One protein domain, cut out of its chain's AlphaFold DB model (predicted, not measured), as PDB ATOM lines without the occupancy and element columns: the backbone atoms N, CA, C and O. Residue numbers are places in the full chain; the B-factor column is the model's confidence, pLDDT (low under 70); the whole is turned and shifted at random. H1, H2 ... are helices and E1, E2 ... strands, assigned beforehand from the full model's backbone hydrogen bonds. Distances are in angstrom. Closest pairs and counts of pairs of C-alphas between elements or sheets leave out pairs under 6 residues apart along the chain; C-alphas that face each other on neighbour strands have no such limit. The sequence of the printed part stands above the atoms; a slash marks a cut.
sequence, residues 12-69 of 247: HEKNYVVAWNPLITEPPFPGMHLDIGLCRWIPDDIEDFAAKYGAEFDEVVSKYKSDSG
ATOM      1  N   HIS A  12     164.680 221.073 296.196       51.19
ATOM      2  CA  HIS A  12     163.843 220.689 297.344       51.19
ATOM      3  C   HIS A  12     162.314 220.756 297.097       51.19
ATOM      4  O   HIS A  12     161.548 220.326 297.954       51.19
ATOM      5  N   GLU A  13     161.838 221.299 295.966       55.31
ATOM      6  CA  GLU A  13     160.404 221.312 295.609       55.31
ATOM      7  C   GLU A  13     159.995 220.099 294.747       55.31
ATOM      8  O   GLU A  13     158.804 219.785 294.639       55.31
ATOM      9  N   LYS A  14     160.959 219.382 294.149       67.06
ATOM     10  CA  LYS A  14     160.705 218.178 293.347       67.06
ATOM     11  C   LYS A  14     160.782 216.917 294.210       67.06
ATOM     12  O   LYS A  14     161.816 216.570 294.766       67.06
ATOM     13  N   ASN A  15     159.684 216.164 294.246       77.19
ATOM     14  CA  ASN A  15     159.661 214.826 294.837       77.19
ATOM     15  C   ASN A  15     160.246 213.814 293.837       77.19
ATOM     16  O   ASN A  15     159.518 213.293 292.988       77.19
ATOM     17  N   TYR A  16     161.548 213.542 293.937       84.44
ATOM     18  CA  TYR A  16     162.310 212.643 293.055       84.44
ATOM     19  C   TYR A  16     162.017 211.145 293.281       84.44
ATOM     20  O   TYR A  16     162.918 210.337 293.470       84.44
ATOM     21  N   VAL A  17     160.740 210.754 293.274       87.25
ATOM     22  CA  VAL A  17     160.288 209.402 293.640       87.25
ATOM     23  C   VAL A  17     159.695 208.677 292.434       87.25
ATOM     24  O   VAL A  17     158.736 209.152 291.816       87.25
ATOM     25  N   VAL A  18     160.213 207.486 292.123       89.25
ATOM     26  CA  VAL A  18     159.740 206.655 291.002       89.25
ATOM     27  C   VAL A  18     158.981 205.447 291.546       89.25
ATOM     28  O   VAL A  18     159.395 204.829 292.521       89.25
ATOM     29  N   ALA A  19     157.847 205.096 290.938       87.44
ATOM     30  CA  ALA A  19     157.151 203.855 291.280       87.44
ATOM     31  C   ALA A  19     157.986 202.653 290.815       87.44
ATOM     32  O   ALA A  19     158.433 202.633 289.668       87.44
ATOM     33  N   TRP A  20     158.183 201.666 291.690       88.69
ATOM     34  CA  TRP A  20     158.870 200.428 291.330       88.69
ATOM     35  C   TRP A  20     158.032 199.622 290.332       88.69
ATOM     36  O   TRP A  20     156.800 199.607 290.405       88.69
ATOM     37  N   ASN A  21     158.701 198.939 289.403       84.31
ATOM     38  CA  ASN A  21     158.084 197.941 288.544       84.31
ATOM     39  C   ASN A  21     158.731 196.575 288.838       84.31
ATOM     40  O   ASN A  21     159.944 196.464 288.689       84.31
ATOM     41  N   PRO A  22     157.965 195.527 289.202       78.69
ATOM     42  CA  PRO A  22     158.522 194.222 289.570       78.69
ATOM     43  C   PRO A  22     159.189 193.468 288.405       78.69
ATOM     44  O   PRO A  22     159.817 192.441 288.638       78.69
ATOM     45  N   LEU A  23     159.066 193.955 287.164       78.25
ATOM     46  CA  LEU A  23     159.802 193.445 286.001       78.25
ATOM     47  C   LEU A  23     161.196 194.081 285.844       78.25
ATOM     48  O   LEU A  23     161.943 193.673 284.960       78.25
ATOM     49  N   ILE A  24     161.536 195.093 286.652       75.38
ATOM     50  CA  ILE A  24     162.812 195.813 286.592       75.38
ATOM     51  C   ILE A  24     163.451 195.810 287.986       75.38
ATOM     52  O   ILE A  24     163.052 196.553 288.885       75.38
ATOM     53  N   THR A  25     164.455 194.950 288.151       78.44
ATOM     54  CA  THR A  25     165.228 194.791 289.394       78.44
ATOM     55  C   THR A  25     166.198 195.951 289.636       78.44
ATOM     56  O   THR A  25     166.557 196.220 290.776       78.44
ATOM     57  N   GLU A  26     166.625 196.639 288.575       85.56
ATOM     58  CA  GLU A  26     167.584 197.745 288.638       85.56
ATOM     59  C   GLU A  26     166.896 199.103 288.892       85.56
ATOM     60  O   GLU A  26     165.783 199.342 288.398       85.56
ATOM     61  N   PRO A  27     167.542 200.022 289.636       88.31
ATOM     62  CA  PRO A  27     167.015 201.361 289.848       88.31
ATOM     63  C   PRO A  27     167.043 202.184 288.546       88.31
ATOM     64  O   PRO A  27     167.958 202.036 287.737       88.31
ATOM     65  N   PRO A  28     166.089 203.113 288.341       86.81
ATOM     66  CA  PRO A  28     166.073 203.997 287.172       86.81
ATOM     67  C   PRO A  28     167.240 204.998 287.140       86.81
ATOM     68  O   PRO A  28     167.477 205.604 286.098       86.81
ATOM     69  N   PHE A  29     167.945 205.180 288.263       89.50
ATOM     70  CA  PHE A  29     169.121 206.037 288.414       89.50
ATOM     71  C   PHE A  29     170.097 205.448 289.447       89.50
ATOM     72  O   PHE A  29     169.646 204.830 290.415       89.50
ATOM     73  N   PRO A  30     171.413 205.694 289.322       86.31
ATOM     74  CA  PRO A  30     172.371 205.445 290.398       86.31
ATOM     75  C   PRO A  30     172.038 206.259 291.660       86.31
ATOM     76  O   PRO A  30     171.612 207.408 291.560       86.31
ATOM     77  N   GLY A  31     172.269 205.682 292.844       83.94
ATOM     78  CA  GLY A  31     171.980 206.346 294.124       83.94
ATOM     79  C   GLY A  31     170.490 206.418 294.478       83.94
ATOM     80  O   GLY A  31     170.059 207.373 295.124       83.94
ATOM     81  N   MET A  32     169.692 205.447 294.013       90.62
ATOM     82  CA  MET A  32     168.336 205.202 294.510       90.62
ATOM     83  C   MET A  32     168.216 203.783 295.071       90.62
ATOM     84  O   MET A  32     168.524 202.815 294.372       90.62
ATOM     85  N   HIS A  33     167.672 203.648 296.279       90.50
ATOM     86  CA  HIS A  33     167.276 202.363 296.853       90.50
ATOM     87  C   HIS A  33     165.789 202.070 296.608       90.50
ATOM     88  O   HIS A  33     164.981 202.973 296.367       90.50
ATOM     89  N   LEU A  34     165.416 200.790 296.681       89.94
ATOM     90  CA  LEU A  34     164.020 200.354 296.677       89.94
ATOM     91  C   LEU A  34     163.477 200.345 298.108       89.94
ATOM     92  O   LEU A  34     163.820 199.466 298.899       89.94
ATOM     93  N   ASP A  35     162.565 201.261 298.418       87.44
ATOM     94  CA  ASP A  35     161.674 201.089 299.561       87.44
ATOM     95  C   ASP A  35     160.625 200.023 299.199       87.44
ATOM     96  O   ASP A  35     159.695 200.259 298.417       87.44
ATOM     97  N   ILE A  36     160.803 198.830 299.772       82.00
ATOM     98  CA  ILE A  36     159.921 197.667 299.599       82.00
ATOM     99  C   ILE A  36     158.546 197.908 300.252       82.00
ATOM    100  O   ILE A  36     157.541 197.392 299.769       82.00
ATOM    101  N   GLY A  37     158.472 198.705 301.324       80.81
ATOM    102  CA  GLY A  37     157.223 199.037 302.015       80.81
ATOM    103  C   GLY A  37     156.379 200.080 301.277       80.81
ATOM    104  O   GLY A  37     155.151 200.052 301.364       80.81
ATOM    105  N   LEU A  38     157.017 200.976 300.518       82.50
ATOM    106  CA  LEU A  38     156.352 201.978 299.676       82.50
ATOM    107  C   LEU A  38     156.278 201.597 298.183       82.50
ATOM    108  O   LEU A  38     155.650 202.329 297.406       82.50
ATOM    109  N   CYS A  39     156.896 200.477 297.786       86.31
ATOM    110  CA  CYS A  39     157.070 200.006 296.404       86.31
ATOM    111  C   CYS A  39     157.621 201.100 295.469       86.31
ATOM    112  O   CYS A  39     157.064 201.369 294.395       86.31
ATOM    113  N   ARG A  40     158.684 201.789 295.903       90.69
ATOM    114  CA  ARG A  40     159.224 202.988 295.240       90.69
ATOM    115  C   ARG A  40     160.739 203.043 295.279       90.69
ATOM    116  O   ARG A  40     161.348 202.728 296.291       90.69
ATOM    117  N   TRP A  41     161.314 203.553 294.198       91.69
ATOM    118  CA  TRP A  41     162.688 204.033 294.184       91.69
ATOM    119  C   TRP A  41     162.744 205.422 294.818       91.69
ATOM    120  O   TRP A  41     161.990 206.319 294.411       91.69
ATOM    121  N   ILE A  42     163.637 205.592 295.791       90.81
ATOM    122  CA  ILE A  42     163.874 206.837 296.531       90.81
ATOM    123  C   ILE A  42     165.386 207.131 296.489       90.81
ATOM    124  O   ILE A  42     166.159 206.189 296.653       90.81
ATOM    125  N   PRO A  43     165.834 208.380 296.242       91.19
ATOM    126  CA  PRO A  43     167.251 208.722 296.297       91.19
ATOM    127  C   PRO A  43     167.831 208.555 297.702       91.19
ATOM    128  O   PRO A  43     167.151 208.849 298.686       91.19
ATOM    129  N   ASP A  44     169.097 208.155 297.783       87.44
ATOM    130  CA  ASP A  44     169.827 208.048 299.054       87.44
ATOM    131  C   ASP A  44     170.121 209.435 299.659       87.44
ATOM    132  O   ASP A  44     170.013 209.630 300.868       87.44
ATOM    133  N   ASP A  45     170.415 210.416 298.799       88.00
ATOM    134  CA  ASP A  45     170.527 211.843 299.119       88.00
ATOM    135  C   ASP A  45     169.739 212.646 298.071       88.00
ATOM    136  O   ASP A  45     169.949 212.488 296.869       88.00
ATOM    137  N   ILE A  46     168.808 213.496 298.510       85.62
ATOM    138  CA  ILE A  46     167.925 214.264 297.618       85.62
ATOM    139  C   ILE A  46     168.660 215.436 296.954       85.62
ATOM    140  O   ILE A  46     168.359 215.767 295.806       85.62
ATOM    141  N   GLU A  47     169.601 216.078 297.645       83.25
ATOM    142  CA  GLU A  47     170.300 217.265 297.144       83.25
ATOM    143  C   GLU A  47     171.356 216.861 296.115       83.25
ATOM    144  O   GLU A  47     171.397 217.402 295.005       83.25
ATOM    145  N   ASP A  48     172.140 215.838 296.448       86.38
ATOM    146  CA  ASP A  48     173.202 215.308 295.597       86.38
ATOM    147  C   ASP A  48     172.623 214.578 294.363       86.38
ATOM    148  O   ASP A  48     173.151 214.695 293.252       86.38
ATOM    149  N   PHE A  49     171.465 213.916 294.508       89.25
ATOM    150  CA  PHE A  49     170.688 213.381 293.383       89.25
ATOM    151  C   PHE A  49     170.129 214.487 292.483       89.25
ATOM    152  O   PHE A  49     170.252 214.409 291.259       89.25
ATOM    153  N   ALA A  50     169.524 215.532 293.056       87.25
ATOM    154  CA  ALA A  50     168.938 216.614 292.272       87.25
ATOM    155  C   ALA A  50     170.001 217.398 291.484       87.25
ATOM    156  O   ALA A  50     169.747 217.780 290.341       87.25
ATOM    157  N   ALA A  51     171.199 217.573 292.052       86.25
ATOM    158  CA  ALA A  51     172.336 218.196 291.380       86.25
ATOM    159  C   ALA A  51     172.873 217.374 290.190       86.25
ATOM    160  O   ALA A  51     173.368 217.957 289.223       86.25
ATOM    161  N   LYS A  52     172.776 216.037 290.242       86.50
ATOM    162  CA  LYS A  52     173.282 215.120 289.200       86.50
ATOM    163  C   LYS A  52     172.240 214.787 288.131       86.50
ATOM    164  O   LYS A  52     172.548 214.849 286.946       86.50
ATOM    165  N   TYR A  53     171.016 214.465 288.546       87.44
ATOM    166  CA  TYR A  53     169.968 213.881 287.697       87.44
ATOM    167  C   TYR A  53     168.681 214.717 287.636       87.44
ATOM    168  O   TYR A  53     167.772 214.415 286.862       87.44
ATOM    169  N   GLY A  54     168.563 215.793 288.424       84.56
ATOM    170  CA  GLY A  54     167.298 216.516 288.610       84.56
ATOM    171  C   GLY A  54     166.721 217.191 287.357       84.56
ATOM    172  O   GLY A  54     165.508 217.438 287.307       84.56
ATOM    173  N   ALA A  55     167.567 217.457 286.355       85.75
ATOM    174  CA  ALA A  55     167.194 218.014 285.053       85.75
ATOM    175  C   ALA A  55     166.649 216.951 284.078       85.75
ATOM    176  O   ALA A  55     165.633 217.182 283.429       85.75
ATOM    177  N   GLU A  56     167.283 215.776 284.013       86.19
ATOM    178  CA  GLU A  56     166.880 214.652 283.150       86.19
ATOM    179  C   GLU A  56     165.808 213.745 283.781       86.19
ATOM    180  O   GLU A  56     165.198 212.924 283.088       86.19
ATOM    181  N   PHE A  57     165.521 213.933 285.078       87.69
ATOM    182  CA  PHE A  57     164.599 213.114 285.864       87.69
ATOM    183  C   PHE A  57     163.268 212.822 285.161       87.69
ATOM    184  O   PHE A  57     162.883 211.664 285.011       87.69
ATOM    185  N   ASP A  58     162.570 213.860 284.697       85.88
ATOM    186  CA  ASP A  58     161.238 213.711 284.103       85.88
ATOM    187  C   ASP A  58     161.265 212.985 282.744       85.88
ATOM    188  O   ASP A  58     160.285 212.324 282.384       85.88
ATOM    189  N   GLU A  59     162.372 213.061 281.999       87.62
ATOM    190  CA  GLU A  59     162.540 212.389 280.706       87.62
ATOM    191  C   GLU A  59     162.821 210.895 280.899       87.62
ATOM    192  O   GLU A  59     162.076 210.051 280.387       87.62
ATOM    193  N   VAL A  60     163.821 210.552 281.717       85.94
ATOM    194  CA  VAL A  60     164.169 209.156 282.024       85.94
ATOM    195  C   VAL A  60     163.009 208.451 282.731       85.94
ATOM    196  O   VAL A  60     162.661 207.332 282.361       85.94
ATOM    197  N   VAL A  61     162.309 209.111 283.663       87.00
ATOM    198  CA  VAL A  61     161.105 208.552 284.309       87.00
ATOM    199  C   VAL A  61     159.938 208.391 283.330       87.00
ATOM    200  O   VAL A  61     159.123 207.478 283.492       87.00
ATOM    201  N   SER A  62     159.833 209.240 282.303       85.62
ATOM    202  CA  SER A  62     158.840 209.059 281.236       85.62
ATOM    203  C   SER A  62     159.171 207.854 280.354       85.62
ATOM    204  O   SER A  62     158.264 207.082 280.034       85.62
ATOM    205  N   LYS A  63     160.455 207.644 280.032       85.62
ATOM    206  CA  LYS A  63     160.945 206.473 279.291       85.62
ATOM    207  C   LYS A  63     160.802 205.173 280.095       85.62
ATOM    208  O   LYS A  63     160.232 204.204 279.607       85.62
ATOM    209  N   TYR A  64     161.184 205.169 281.371       82.50
ATOM    210  CA  TYR A  64     161.001 204.034 282.289       82.50
ATOM    211  C   TYR A  64     159.538 203.552 282.322       82.50
ATOM    212  O   TYR A  64     159.265 202.355 282.394       82.50
ATOM    213  N   LYS A  65     158.569 204.473 282.195       80.19
ATOM    214  CA  LYS A  65     157.129 204.164 282.125       80.19
ATOM    215  C   LYS A  65     156.647 203.674 280.752       80.19
ATOM    216  O   LYS A  65     155.652 202.951 280.716       80.19
ATOM    217  N   SER A  66     157.291 204.045 279.638       77.38
ATOM    218  CA  SER A  66     156.971 203.466 278.320       77.38
ATOM    219  C   SER A  66     157.541 202.066 278.163       77.38
ATOM    220  O   SER A  66     156.836 201.161 277.719       77.38
ATOM    221  N   ASP A  67     158.794 201.892 278.567       66.38
ATOM    222  CA  ASP A  67     159.578 200.691 278.292       66.38
ATOM    223  C   ASP A  67     159.114 199.533 279.197       66.38
ATOM    224  O   ASP A  67     159.076 198.382 278.773       66.38
ATOM    225  N   SER A  68     158.603 199.853 280.393       60.69
ATOM    226  CA  SER A  68     157.923 198.915 281.301       60.69
ATOM    227  C   SER A  68     156.472 198.560 280.919       60.69
ATOM    228  O   SER A  68     155.711 198.048 281.741       60.69
ATOM    229  N   GLY A  69     156.050 198.837 279.678       52.34
ATOM    230  CA  GLY A  69     154.796 198.327 279.105       52.34
ATOM    231  C   GLY A  69     153.498 198.934 279.656       52.34
ATOM    232  O   GLY A  69     152.412 198.427 279.365       52.34
TER     233      GLY A  69
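What this domain is: This is residues 12 to 69 of the 247 residues of an uncharacterized protein of Bacteroidaceae bacterium (UniProt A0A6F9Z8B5). The model is a small U-shaped frame: the strand hairpin of E1 and E2 makes one side, the short helix H1 stands across one end, and the longer helix H2 folds back as the other side. A long stretch with no named element, residues 12 to 31, runs through the space between hairpin and H2 and back to E1, and its residues 18 to 19 pair as strands do with residues 40 to 41 of E2. The printed part has 58 residues, with two named strands and then two named helices in the order E1, E2, H1, H2; the sheet is E1 - E2, antiparallel. The class is mixed, helices and strands, with 27 residues, under half, in named elements. The whole is compact, with a radius of gyration of the C-alphas of 10.9 A and spans of 29 by 24 by 18 A.

How they stand to each other: Residues 12 to 31 come first, with C-alphas 4 to 15 A from the mean of all C-alphas. E1, residues 32 to 35, and E2, residues 40 to 43, are antiparallel neighbours in a hairpin, with 142 degrees between their directions. N 35 and O 40 are 2.9 A apart and N 33 and O 42 are 3.0 A apart, both within hydrogen-bond range. C-alphas 32 and 43 face each other at 4.1 A. The short pairing of residues 18 to 19 with residues 40 to 41 of E2 is antiparallel. H1, residues 46 to 53, follows E2 after a tight link of 2 residues; their closest C-alphas, those of Pro 43 and Phe 49, are 6.5 A apart. H1 and H2, residues 57 to 67, meet only through their link. E1 is apart from H1 and from H2, and E2 is apart from H2. In H1 and H2 every O i to N i+4 pair is within hydrogen-bond range.

Where its parts are: E1 runs from Met 32, C-alpha at (168.336, 205.202, 294.510), to Asp 35 and is 9.3 A long from first to last C-alpha. E2 runs from Arg 40 to Pro 43, 9.9 A. H1 runs from Ile 46, C-alpha at (167.925, 214.264, 297.618), to Tyr 53, 10.1 A. H2 runs from Phe 57 to Asp 67, 15.4 A, with its last C-alpha at (159.578, 200.691, 278.292).

The domain as a whole: The two C-alphas farthest apart are those of Glu 47 and Gly 69, at 30.4 A. The printed part has no cut, and the three links between named elements are tight. The mean pLDDT of the printed part is 82.9; it is under 70 at residues 12 to 14 and 67 to 69, of which 67 belongs to H2.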